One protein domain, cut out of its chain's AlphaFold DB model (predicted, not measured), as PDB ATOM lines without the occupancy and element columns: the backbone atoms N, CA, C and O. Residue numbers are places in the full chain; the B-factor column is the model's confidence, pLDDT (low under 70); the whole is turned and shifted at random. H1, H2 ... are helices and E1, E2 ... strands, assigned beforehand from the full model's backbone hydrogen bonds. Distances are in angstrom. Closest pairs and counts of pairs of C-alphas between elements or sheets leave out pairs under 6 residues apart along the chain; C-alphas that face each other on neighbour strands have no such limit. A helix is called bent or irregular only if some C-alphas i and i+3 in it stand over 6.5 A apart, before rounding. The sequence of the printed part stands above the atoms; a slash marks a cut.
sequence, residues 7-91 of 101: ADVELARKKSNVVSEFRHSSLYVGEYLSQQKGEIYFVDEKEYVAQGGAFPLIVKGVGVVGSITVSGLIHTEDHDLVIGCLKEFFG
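AT A GLANCE: This is residues 7 to 91 of the 101 residues of an uncharacterized protein of Rhizophagus irregularis (strain DAOM 197198w) (UniProt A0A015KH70). A two-stranded hairpin, E1 and E2, has H1 packed on both strands, while H3, apart from H1, packs on the hairpin with fewer contacts. H2 reaches E1 with residues 26 to 28, and a long loop, residues 37 to 53, links H2 back to E1. The 85 printed residues run H1, H2, E1, E2, H3, with an antiparallel sheet, order E1 - E2; the class is mixed, helices and strands. The whole is compact, radius of gyration of the C-alphas 12.6 A, and spans 37 by 32 by 24 A.

IN THESE COORDINATES: E1 is residues 54 to 59, 16.4 A long, and E2 is residues 63 to 69, 17.5 A. H1, residues 7 to 22, is 22.6 A long and begins at C-alpha 7 (213.022, 165.020, 269.437). H2 is residues 26 to 36, 15.5 A. H3, residues 75 to 89, is 21.4 A long and ends at C-alpha 89 (203.689, 191.391, 274.478).

HOW THE PARTS SIT: E1 and E2 form a hairpin, antiparallel at 148 degrees; N 55 and O 68 are within hydrogen-bond range at 2.9 A, as are N 57 and O 66 at 2.8 A. The closest C-alphas of H1 and E2, Ala 12 and Thr 69, are 6.0 A apart; those of E1 and H3, Ala 54 and His 79, are 6.7 A apart. H1, with residues 15 to 22 alone, touches H2 at a steep tilt of 67 degrees, only just short of perpendicular; the closest C-alphas, Val 18 and Ser 26, are 5.8 A apart. H2 and H3 only just touch, with 3 pairs of C-alphas within 8 A, closest Leu 27 and His 79 at 7.1 A. H1 and H3 are apart. Every O i to N i+4 pair is within hydrogen-bond range in H2 and H3, and 11 of 12 in H1.

THE WHOLE: The two C-alphas farthest apart, Tyr 41 and Gly 91, are 38.4 A apart. The printed part has no cut. The link H2 to E1 is long, with 17 residues; the others are tight. The pLDDT is under 70 at residues 38 to 41.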
ATOM      1  N   ALA A   7     213.736 165.320 268.201       92.88
ATOM      2  CA  ALA A   7     213.022 165.020 269.437       92.88
ATOM      3  C   ALA A   7     212.352 166.270 270.027       92.88
ATOM      4  O   ALA A   7     211.225 166.173 270.500       92.88
ATOM      5  N   ASP A   8     212.993 167.439 269.933       93.75
ATOM      6  CA  ASP A   8     212.402 168.703 270.385       93.75
ATOM      7  C   ASP A   8     211.171 169.062 269.547       93.75
ATOM      8  O   ASP A   8     210.125 169.398 270.094       93.75
ATOM      9  N   VAL A   9     211.260 168.917 268.220       94.88
ATOM     10  CA  VAL A   9     210.130 169.174 267.307       94.88
ATOM     11  C   VAL A   9     208.944 168.271 267.637       94.88
ATOM     12  O   VAL A   9     207.804 168.730 267.724       94.88
ATOM     13  N   GLU A  10     209.216 166.988 267.850       95.75
ATOM     14  CA  GLU A  10     208.186 166.017 268.195       95.75
ATOM     15  C   GLU A  10     207.594 166.292 269.585       95.75
ATOM     16  O   GLU A  10     206.379 166.228 269.776       95.75
ATOM     17  N   LEU A  11     208.419 166.693 270.552       94.94
ATOM     18  CA  LEU A  11     207.958 167.089 271.877       94.94
ATOM     19  C   LEU A  11     207.067 168.340 271.820       94.94
ATOM     20  O   LEU A  11     206.016 168.363 272.462       94.94
ATOM     21  N   ALA A  12     207.427 169.353 271.025       96.25
ATOM     22  CA  ALA A  12     206.568 170.510 270.773       96.25
ATOM     23  C   ALA A  12     205.209 170.090 270.195       96.25
ATOM     24  O   ALA A  12     204.169 170.531 270.693       96.25
ATOM     25  N   ARG A  13     205.189 169.184 269.210       96.88
ATOM     26  CA  ARG A  13     203.936 168.652 268.650       96.88
ATOM     27  C   ARG A  13     203.064 168.017 269.739       96.88
ATOM     28  O   ARG A  13     201.912 168.418 269.903       96.88
ATOM     29  N   LYS A  14     203.620 167.110 270.547       96.38
ATOM     30  CA  LYS A  14     202.868 166.419 271.613       96.38
ATOM     31  C   LYS A  14     202.364 167.359 272.708       96.38
ATOM     32  O   LYS A  14     201.239 167.199 273.178       96.38
ATOM     33  N   LYS A  15     203.155 168.364 273.099       96.56
ATOM     34  CA  LYS A  15     202.720 169.405 274.049       96.56
ATOM     35  C   LYS A  15     201.560 170.231 273.478       96.56
ATOM     36  O   LYS A  15     200.620 170.550 274.206       96.56
ATOM     37  N   SER A  16     201.590 170.554 272.183       97.56
ATOM     38  CA  SER A  16     200.512 171.303 271.516       97.56
ATOM     39  C   SER A  16     199.202 170.505 271.435       97.56
ATOM     40  O   SER A  16     198.127 171.065 271.658       97.56
ATOM     41  N   ASN A  17     199.284 169.182 271.238       96.88
ATOM     42  CA  ASN A  17     198.122 168.288 271.256       96.88
ATOM     43  C   ASN A  17     197.398 168.327 272.610       96.88
ATOM     44  O   ASN A  17     196.169 168.362 272.644       96.88
ATOM     45  N   VAL A  18     198.140 168.414 273.723       95.88
ATOM     46  CA  VAL A  18     197.552 168.575 275.065       95.88
ATOM     47  C   VAL A  18     196.699 169.842 275.140       95.88
ATOM     48  O   VAL A  18     195.583 169.805 275.646       95.88
ATOM     49  N   VAL A  19     197.163 170.961 274.586       97.25
ATOM     50  CA  VAL A  19     196.365 172.199 274.574       97.25
ATOM     51  C   VAL A  19     195.137 172.070 273.668       97.25
ATOM     52  O   VAL A  19     194.063 172.563 274.019       97.25
ATOM     53  N   SER A  20     195.277 171.401 272.520       95.88
ATOM     54  CA  SER A  20     194.171 171.146 271.589       95.88
ATOM     55  C   SER A  20     193.041 170.336 272.238       95.88
ATOM     56  O   SER A  20     191.868 170.674 272.076       95.88
ATOM     57  N   GLU A  21     193.396 169.318 273.021       94.50
ATOM     58  CA  GLU A  21     192.445 168.414 273.673       94.50
ATOM     59  C   GLU A  21     191.877 169.009 274.967       94.50
ATOM     60  O   GLU A  21     190.668 169.169 275.119       94.50
ATOM     61  N   PHE A  22     192.753 169.417 275.887       93.88
ATOM     62  CA  PHE A  22     192.373 169.819 277.245       93.88
ATOM     63  C   PHE A  22     192.043 171.303 277.376       93.88
ATOM     64  O   PHE A  22     191.567 171.738 278.425       93.88
ATOM     65  N   ARG A  23     192.303 172.101 276.332       95.94
ATOM     66  CA  ARG A  23     192.011 173.545 276.287       95.94
ATOM     67  C   ARG A  23     192.657 174.340 277.427       95.94
ATOM     68  O   ARG A  23     192.206 175.432 277.761       95.94
ATOM     69  N   HIS A  24     193.746 173.814 277.981       96.06
ATOM     70  CA  HIS A  24     194.530 174.423 279.047       96.06
ATOM     71  C   HIS A  24     196.025 174.280 278.751       96.06
ATOM     72  O   HIS A  24     196.417 173.504 277.881       96.06
ATOM     73  N   SER A  25     196.875 175.033 279.455       97.50
ATOM     74  CA  SER A  25     198.326 174.884 279.322       97.50
ATOM     75  C   SER A  25     198.785 173.462 279.652       97.50
ATOM     76  O   SER A  25     198.273 172.824 280.573       97.50
ATOM     77  N   SER A  26     199.797 172.981 278.932       96.50
ATOM     78  CA  SER A  26     200.320 171.626 279.129       96.50
ATOM     79  C   SER A  26     200.931 171.421 280.520       96.50
ATOM     80  O   SER A  26     200.870 170.314 281.049       96.50
ATOM     81  N   LEU A  27     201.455 172.490 281.139       96.75
ATOM     82  CA  LEU A  27     201.935 172.469 282.524       96.75
ATOM     83  C   LEU A  27     200.791 172.212 283.513       96.75
ATOM     84  O   LEU A  27     200.896 171.314 284.340       96.75
ATOM     85  N   TYR A  28     199.684 172.952 283.390       95.88
ATOM     86  CA  TYR A  28     198.525 172.787 284.270       95.88
ATOM     87  C   TYR A  28     197.947 171.377 284.181       95.88
ATOM     88  O   TYR A  28     197.631 170.774 285.202       95.88
ATOM     89  N   VAL A  29     197.826 170.838 282.964       94.19
ATOM     90  CA  VAL A  29     197.331 169.471 282.761       94.19
ATOM     91  C   VAL A  29     198.247 168.469 283.466       94.19
ATOM     92  O   VAL A  29     197.752 167.603 284.181       94.19
ATOM     93  N   GLY A  30     199.569 168.624 283.345       92.81
ATOM     94  CA  GLY A  30     200.538 167.775 284.042       92.81
ATOM     95  C   GLY A  30     200.398 167.830 285.565       92.81
ATOM     96  O   GLY A  30     200.328 166.791 286.223       92.81
ATOM     97  N   GLU A  31     200.286 169.031 286.133       93.19
ATOM     98  CA  GLU A  31     200.100 169.221 287.578       93.19
ATOM     99  C   GLU A  31     198.763 168.664 288.079       93.19
ATOM    100  O   GLU A  31     198.702 168.067 289.158       93.19
ATOM    101  N   TYR A  32     197.694 168.840 287.303       91.19
ATOM    102  CA  TYR A  32     196.375 168.309 287.623       91.19
ATOM    103  C   TYR A  32     196.399 166.776 287.696       91.19
ATOM    104  O   TYR A  32     195.946 166.194 288.683       91.19
ATOM    105  N   LEU A  33     196.997 166.118 286.699       87.31
ATOM    106  CA  LEU A  33     197.129 164.657 286.652       87.31
ATOM    107  C   LEU A  33     197.983 164.119 287.804       87.31
ATOM    108  O   LEU A  33     197.590 163.160 288.475       87.31
ATOM    109  N   SER A  34     199.105 164.790 288.094       86.56
ATOM    110  CA  SER A  34     199.976 164.440 289.219       86.56
ATOM    111  C   SER A  34     199.231 164.476 290.557       86.56
ATOM    112  O   SER A  34     199.484 163.634 291.419       86.56
ATOM    113  N   GLN A  35     198.316 165.430 290.745       86.25
ATOM    114  CA  GLN A  35     197.511 165.535 291.967       86.25
ATOM    115  C   GLN A  35     196.422 164.461 292.050       86.25
ATOM    116  O   GLN A  35     196.141 163.954 293.136       86.25
ATOM    117  N   GLN A  36     195.834 164.078 290.915       82.19
ATOM    118  CA  GLN A  36     194.810 163.030 290.849       82.19
ATOM    119  C   GLN A  36     195.390 161.605 290.914       82.19
ATOM    120  O   GLN A  36     194.623 160.644 290.947       82.19
ATOM    121  N   LYS A  37     196.727 161.444 290.933       70.75
ATOM    122  CA  LYS A  37     197.426 160.152 290.744       70.75
ATOM    123  C   LYS A  37     196.921 159.398 289.503       70.75
ATOM    124  O   LYS A  37     196.834 158.172 289.512       70.75
ATOM    125  N   GLY A  38     196.519 160.140 288.476       64.94
ATOM    126  CA  GLY A  38     195.890 159.602 287.279       64.94
ATOM    127  C   GLY A  38     196.783 159.775 286.064       64.94
ATOM    128  O   GLY A  38     197.469 160.786 285.931       64.94
ATOM    129  N   GLU A  39     196.739 158.801 285.166       65.00
ATOM    130  CA  GLU A  39     197.199 158.966 283.791       65.00
ATOM    131  C   GLU A  39     196.102 159.659 282.974       65.00
ATOM    132  O   GLU A  39     194.949 159.779 283.407       65.00
ATOM    133  N   ILE A  40     196.440 160.136 281.778       65.56
ATOM    134  CA  ILE A  40     195.416 160.636 280.866       65.56
ATOM    135  C   ILE A  40     194.676 159.425 280.286       65.56
ATOM    136  O   ILE A  40     195.002 158.947 279.208       65.56
ATOM    137  N   TYR A  41     193.652 158.938 280.989       62.66
ATOM    138  CA  TYR A  41     192.904 157.719 280.640       62.66
ATOM    139  C   TYR A  41     192.216 157.735 279.256       62.66
ATOM    140  O   TYR A  41     191.617 156.739 278.858       62.66
ATOM    141  N   PHE A  42     192.289 158.847 278.519       71.19
ATOM    142  CA  PHE A  42     191.583 159.060 277.255       71.19
ATOM    143  C   PHE A  42     192.476 159.508 276.091       71.19
ATOM    144  O   PHE A  42     191.943 159.794 275.021       71.19
ATOM    145  N   VAL A  43     193.804 159.568 276.257       77.81
ATOM    146  CA  VAL A  43     194.712 159.924 275.153       77.81
ATOM    147  C   VAL A  43     195.923 158.993 275.096       77.81
ATOM    148  O   VAL A  43     196.348 158.447 276.109       77.81
ATOM    149  N   ASP A  44     196.489 158.821 273.902       86.38
ATOM    150  CA  ASP A  44     197.697 158.018 273.700       86.38
ATOM    151  C   ASP A  44     198.940 158.781 274.191       86.38
ATOM    152  O   ASP A  44     199.262 159.853 273.681       86.38
ATOM    153  N   GLU A  45     199.692 158.226 275.138       81.81
ATOM    154  CA  GLU A  45     200.950 158.814 275.633       81.81
ATOM    155  C   GLU A  45     201.996 159.026 274.527       81.81
ATOM    156  O   GLU A  45     202.901 159.861 274.641       81.81
ATOM    157  N   LYS A  46     201.878 158.302 273.409       89.06
ATOM    158  CA  LYS A  46     202.723 158.534 272.235       89.06
ATOM    159  C   LYS A  46     202.400 159.846 271.543       89.06
ATOM    160  O   LYS A  46     203.307 160.412 270.943       89.06
ATOM    161  N   GLU A  47     201.178 160.345 271.655       93.38
ATOM    162  CA  GLU A  47     200.707 161.549 270.969       93.38
ATOM    163  C   GLU A  47     200.605 162.768 271.898       93.38
ATOM    164  O   GLU A  47     200.512 163.897 271.411       93.38
ATOM    165  N   TYR A  48     200.666 162.569 273.217       93.94
ATOM    166  CA  TYR A  48     200.439 163.616 274.213       93.94
ATOM    167  C   TYR A  48     201.501 163.595 275.306       93.94
ATOM    168  O   TYR A  48     201.783 162.563 275.906       93.94
ATOM    169  N   VAL A  49     202.059 164.769 275.608       94.25
ATOM    170  CA  VAL A  49     203.011 164.947 276.712       94.25
ATOM    171  C   VAL A  49     202.603 166.168 277.526       94.25
ATOM    172  O   VAL A  49     202.754 167.308 277.083       94.25
ATOM    173  N   ALA A  50     202.089 165.931 278.734       93.25
ATOM    174  CA  ALA A  50     201.634 166.964 279.666       93.25
ATOM    175  C   ALA A  50     202.804 167.580 280.456       93.25
ATOM    176  O   ALA A  50     202.858 167.544 281.683       93.25
ATOM    177  N   GLN A  51     203.779 168.121 279.727       94.25
ATOM    178  CA  GLN A  51     204.911 168.866 280.273       94.25
ATOM    179  C   GLN A  51     204.812 170.328 279.855       94.25
ATOM    180  O   GLN A  51     204.315 170.637 278.771       94.25
ATOM    181  N   GLY A  52     205.306 171.236 280.696       94.94
ATOM    182  CA  GLY A  52     205.284 172.672 280.420       94.94
ATOM    183  C   GLY A  52     205.945 173.057 279.091       94.94
ATOM    184  O   GLY A  52     206.815 172.356 278.574       94.94
ATOM    185  N   GLY A  53     205.457 174.150 278.504       96.25
ATOM    186  CA  GLY A  53     205.920 174.667 277.217       96.25
ATOM    187  C   GLY A  53     204.829 174.928 276.185       96.25
ATOM    188  O   GLY A  53     205.108 175.631 275.228       96.25
ATOM    189  N   ALA A  54     203.591 174.447 276.360       98.00
ATOM    190  CA  ALA A  54     202.469 174.822 275.494       98.00
ATOM    191  C   ALA A  54     201.397 175.628 276.245       98.00
ATOM    192  O   ALA A  54     201.000 175.281 277.364       98.00
ATOM    193  N   PHE A  55     200.920 176.707 275.620       98.25
ATOM    194  CA  PHE A  55     199.942 177.638 276.185       98.25
ATOM    195  C   PHE A  55     198.852 178.001 275.159       98.25
ATOM    196  O   PHE A  55     199.183 178.246 273.996       98.25
ATOM    197  N   PRO A  56     197.561 178.043 275.546       98.00
ATOM    198  CA  PRO A  56     196.459 178.288 274.616       98.00
ATOM    199  C   PRO A  56     196.422 179.720 274.072       98.00
ATOM    200  O   PRO A  56     196.563 180.692 274.811       98.00
ATOM    201  N   LEU A  57     196.127 179.843 272.777       96.62
ATOM    202  CA  LEU A  57     195.725 181.090 272.129       96.62
ATOM    203  C   LEU A  57     194.203 181.204 272.178       96.62
ATOM    204  O   LEU A  57     193.498 180.436 271.521       96.62
ATOM    205  N   ILE A  58     193.702 182.154 272.968       96.31
ATOM    206  CA  ILE A  58     192.271 182.305 273.246       96.31
ATOM    207  C   ILE A  58     191.751 183.579 272.586       96.31
ATOM    208  O   ILE A  58     192.200 184.681 272.898       96.31
ATOM    209  N   VAL A  59     190.757 183.430 271.713       96.31
ATOM    210  CA  VAL A  59     190.047 184.553 271.094       96.31
ATOM    211  C   VAL A  59     188.708 184.749 271.800       96.31
ATOM    212  O   VAL A  59     187.912 183.817 271.950       96.31
ATOM    213  N   LYS A  60     188.443 185.984 272.244       96.00
ATOM    214  CA  LYS A  60     187.206 186.339 272.947       96.00
ATOM    215  C   LYS A  60     185.985 186.019 272.081       96.00
ATOM    216  O   LYS A  60     185.898 186.461 270.943       96.00
ATOM    217  N   GLY A  61     185.040 185.265 272.642       97.06
ATOM    218  CA  GLY A  61     183.824 184.841 271.940       97.06
ATOM    219  C   GLY A  61     184.003 183.654 270.985       97.06
ATOM    220  O   GLY A  61     183.011 183.201 270.428       97.06
ATOM    221  N   VAL A  62     185.224 183.130 270.821       97.44
ATOM    222  CA  VAL A  62     185.521 181.965 269.964       97.44
ATOM    223  C   VAL A  62     186.079 180.798 270.783       97.44
ATOM    224  O   VAL A  62     185.694 179.655 270.568       97.44
ATOM    225  N   GLY A  63     186.955 181.078 271.751       96.25
ATOM    226  CA  GLY A  63     187.643 180.062 272.548       96.25
ATOM    227  C   GLY A  63     189.079 179.823 272.080       96.25
ATOM    228  O   GLY A  63     189.721 180.726 271.541       96.25
ATOM    229  N   VAL A  64     189.606 178.623 272.338       97.38
ATOM    230  CA  VAL A  64     190.984 178.246 271.981       97.38
ATOM    231  C   VAL A  64     191.077 177.969 270.481       97.38
ATOM    232  O   VAL A  64     190.463 177.023 269.992       97.38
ATOM    233  N   VAL A  65     191.886 178.753 269.768       97.19
ATOM    234  CA  VAL A  65     192.096 178.628 268.309       97.19
ATOM    235  C   VAL A  65     193.441 177.997 267.941       97.19
ATOM    236  O   VAL A  65     193.690 177.698 266.779       97.19
ATOM    237  N   GLY A  66     194.312 177.792 268.927       96.75
ATOM    238  CA  GLY A  66     195.630 177.195 268.749       96.75
ATOM    239  C   GLY A  66     196.452 177.276 270.029       96.75
ATOM    240  O   GLY A  66     195.916 177.548 271.108       96.75
ATOM    241  N   SER A  67     197.761 177.080 269.908       97.81
ATOM    242  CA  SER A  67     198.700 177.172 271.024       97.81
ATOM    243  C   SER A  67     200.024 177.797 270.602       97.81
ATOM    244  O   SER A  67     200.494 177.581 269.488       97.81
ATOM    245  N   ILE A  68     200.656 178.515 271.527       97.38
ATOM    246  CA  ILE A  68     202.087 178.825 271.456       97.38
ATOM    247  C   ILE A  68     202.817 177.658 272.106       97.38
ATOM    248  O   ILE A  68     202.370 177.158 273.141       97.38
ATOM    249  N   THR A  69     203.906 177.184 271.502       97.19
ATOM    250  CA  THR A  69     204.645 176.038 272.035       97.19
ATOM    251  C   THR A  69     206.151 176.221 271.936       97.19
ATOM    252  O   THR A  69     206.671 176.609 270.894       97.19
ATOM    253  N   VAL A  70     206.828 175.912 273.040       96.06
ATOM    254  CA  VAL A  70     208.278 175.899 273.209       96.06
ATOM    255  C   VAL A  70     208.705 174.515 273.706       96.06
ATOM    256  O   VAL A  70     208.023 173.855 274.502       96.06
ATOM    257  N   SER A  71     209.839 174.060 273.190       93.88
ATOM    258  CA  SER A  71     210.491 172.806 273.551       93.88
ATOM    259  C   SER A  71     211.999 172.954 273.413       93.88
ATOM    260  O   SER A  71     212.463 173.540 272.431       93.88
ATOM    261  N   GLY A  72     212.743 172.345 274.331       90.62
ATOM    262  CA  GLY A  72     214.205 172.276 274.283       90.62
ATOM    263  C   GLY A  72     214.883 172.777 275.559       90.62
ATOM    264  O   GLY A  72     216.100 172.646 275.674       90.62
ATOM    265  N   LEU A  73     214.122 173.325 276.513       90.69
ATOM    266  CA  LEU A  73     214.585 173.651 277.864       90.69
ATOM    267  C   LEU A  73     214.032 172.649 278.891       90.69
ATOM    268  O   LEU A  73     213.381 171.654 278.553       90.69
ATOM    269  N   ILE A  74     214.268 172.923 280.176       92.06
ATOM    270  CA  ILE A  74     213.543 172.262 281.263       92.06
ATOM    271  C   ILE A  74     212.061 172.654 281.152       92.06
ATOM    272  O   ILE A  74     211.737 173.811 280.906       92.06
ATOM    273  N   HIS A  75     211.131 171.712 281.332       92.19
ATOM    274  CA  HIS A  75     209.716 171.944 281.003       92.19
ATOM    275  C   HIS A  75     209.061 173.133 281.734       92.19
ATOM    276  O   HIS A  75     208.146 173.757 281.195       92.19
ATOM    277  N   THR A  76     209.488 173.448 282.960       93.94
ATOM    278  CA  THR A  76     209.032 174.646 283.680       93.94
ATOM    279  C   THR A  76     209.568 175.916 283.032       93.94
ATOM    280  O   THR A  76     208.805 176.851 282.832       93.94
ATOM    281  N   GLU A  77     210.831 175.917 282.603       95.88
ATOM    282  CA  GLU A  77     211.459 177.039 281.897       95.88
ATOM    283  C   GLU A  77     210.840 177.260 280.512       95.88
ATOM    284  O   GLU A  77     210.592 178.402 280.133       95.88
ATOM    285  N   ASP A  78     210.512 176.186 279.780       95.12
ATOM    286  CA  ASP A  78     209.755 176.285 278.523       95.12
ATOM    287  C   ASP A  78     208.420 177.022 278.752       95.12
ATOM    288  O   ASP A  78     208.005 177.852 277.942       95.12
ATOM    289  N   HIS A  79     207.724 176.717 279.857       96.38
ATOM    290  CA  HIS A  79     206.467 177.380 280.203       96.38
ATOM    291  C   HIS A  79     206.690 178.837 280.625       96.38
ATOM    292  O   HIS A  79     205.991 179.724 280.132       96.38
ATOM    293  N   ASP A  80     207.672 179.089 281.490       96.50
ATOM    294  CA  ASP A  80     208.010 180.427 281.971       96.50
ATOM    295  C   ASP A  80     208.418 181.355 280.827       96.50
ATOM    296  O   ASP A  80     208.005 182.515 280.818       96.50
ATOM    297  N   LEU A  81     209.139 180.844 279.823       96.25
ATOM    298  CA  LEU A  81     209.490 181.605 278.626       96.25
ATOM    299  C   LEU A  81     208.238 182.056 277.866       96.25
ATOM    300  O   LEU A  81     208.103 183.237 277.547       96.25
ATOM    301  N   VAL A  82     207.289 181.144 277.620       96.00
ATOM    302  CA  VAL A  82     206.027 181.484 276.940       96.00
ATOM    303  C   VAL A  82     205.247 182.533 277.729       96.00
ATOM    304  O   VAL A  82     204.782 183.519 277.154       96.00
ATOM    305  N   ILE A  83     205.118 182.357 279.046       95.69
ATOM    306  CA  ILE A  83     204.409 183.309 279.909       95.69
ATOM    307  C   ILE A  83     205.124 184.662 279.958       95.69
ATOM    308  O   ILE A  83     204.452 185.694 279.932       95.69
ATOM    309  N   GLY A  84     206.457 184.675 280.018       95.31
ATOM    310  CA  GLY A  84     207.279 185.883 279.979       95.31
ATOM    311  C   GLY A  84     207.039 186.683 278.703       95.31
ATOM    312  O   GLY A  84     206.619 187.835 278.781       95.31
ATOM    313  N   CYS A  85     207.174 186.040 277.537       95.19
ATOM    314  CA  CYS A  85     206.917 186.678 276.244       95.19
ATOM    315  C   CYS A  85     205.477 187.194 276.121       95.19
ATOM    316  O   CYS A  85     205.258 188.284 275.600       95.19
ATOM    317  N   LEU A  86     204.484 186.437 276.603       94.19
ATOM    318  CA  LEU A  86     203.087 186.879 276.580       94.19
ATOM    319  C   LEU A  86     202.850 188.086 277.490       94.19
ATOM    320  O   LEU A  86     202.127 189.004 277.106       94.19
ATOM    321  N   LYS A  87     203.451 188.105 278.684       94.44
ATOM    322  CA  LYS A  87     203.352 189.251 279.592       94.44
ATOM    323  C   LYS A  87     203.968 190.497 278.977       94.44
ATOM    324  O   LYS A  87     203.325 191.539 279.012       94.44
ATOM    325  N   GLU A  88     205.154 190.378 278.390       95.06
ATOM    326  CA  GLU A  88     205.818 191.480 277.693       95.06
ATOM    327  C   GLU A  88     204.965 191.977 276.516       95.06
ATOM    328  O   GLU A  88     204.639 193.161 276.443       95.06
ATOM    329  N   PHE A  89     204.505 191.065 275.652       94.00
ATOM    330  CA  PHE A  89     203.689 191.391 274.478       94.00
ATOM    331  C   PHE A  89     202.387 192.124 274.830       94.00
ATOM    332  O   PHE A  89     201.981 193.048 274.127       94.00
ATOM    333  N   PHE A  90     201.728 191.724 275.921       92.56
ATOM    334  CA  PHE A  90     200.493 192.357 276.388       92.56
ATOM    335  C   PHE A  90     200.720 193.520 277.369       92.56
ATOM    336  O   PHE A  90     199.739 194.094 277.842       92.56
ATOM    337  N   GLY A  91     201.968 193.867 277.701       92.88
ATOM    338  CA  GLY A  91     202.274 194.901 278.696       92.88
ATOM    339  C   GLY A  91     201.758 194.570 280.104       92.88
ATOM    340  O   GLY A  91     201.393 195.466 280.858       92.88
TER     341      GLY A  91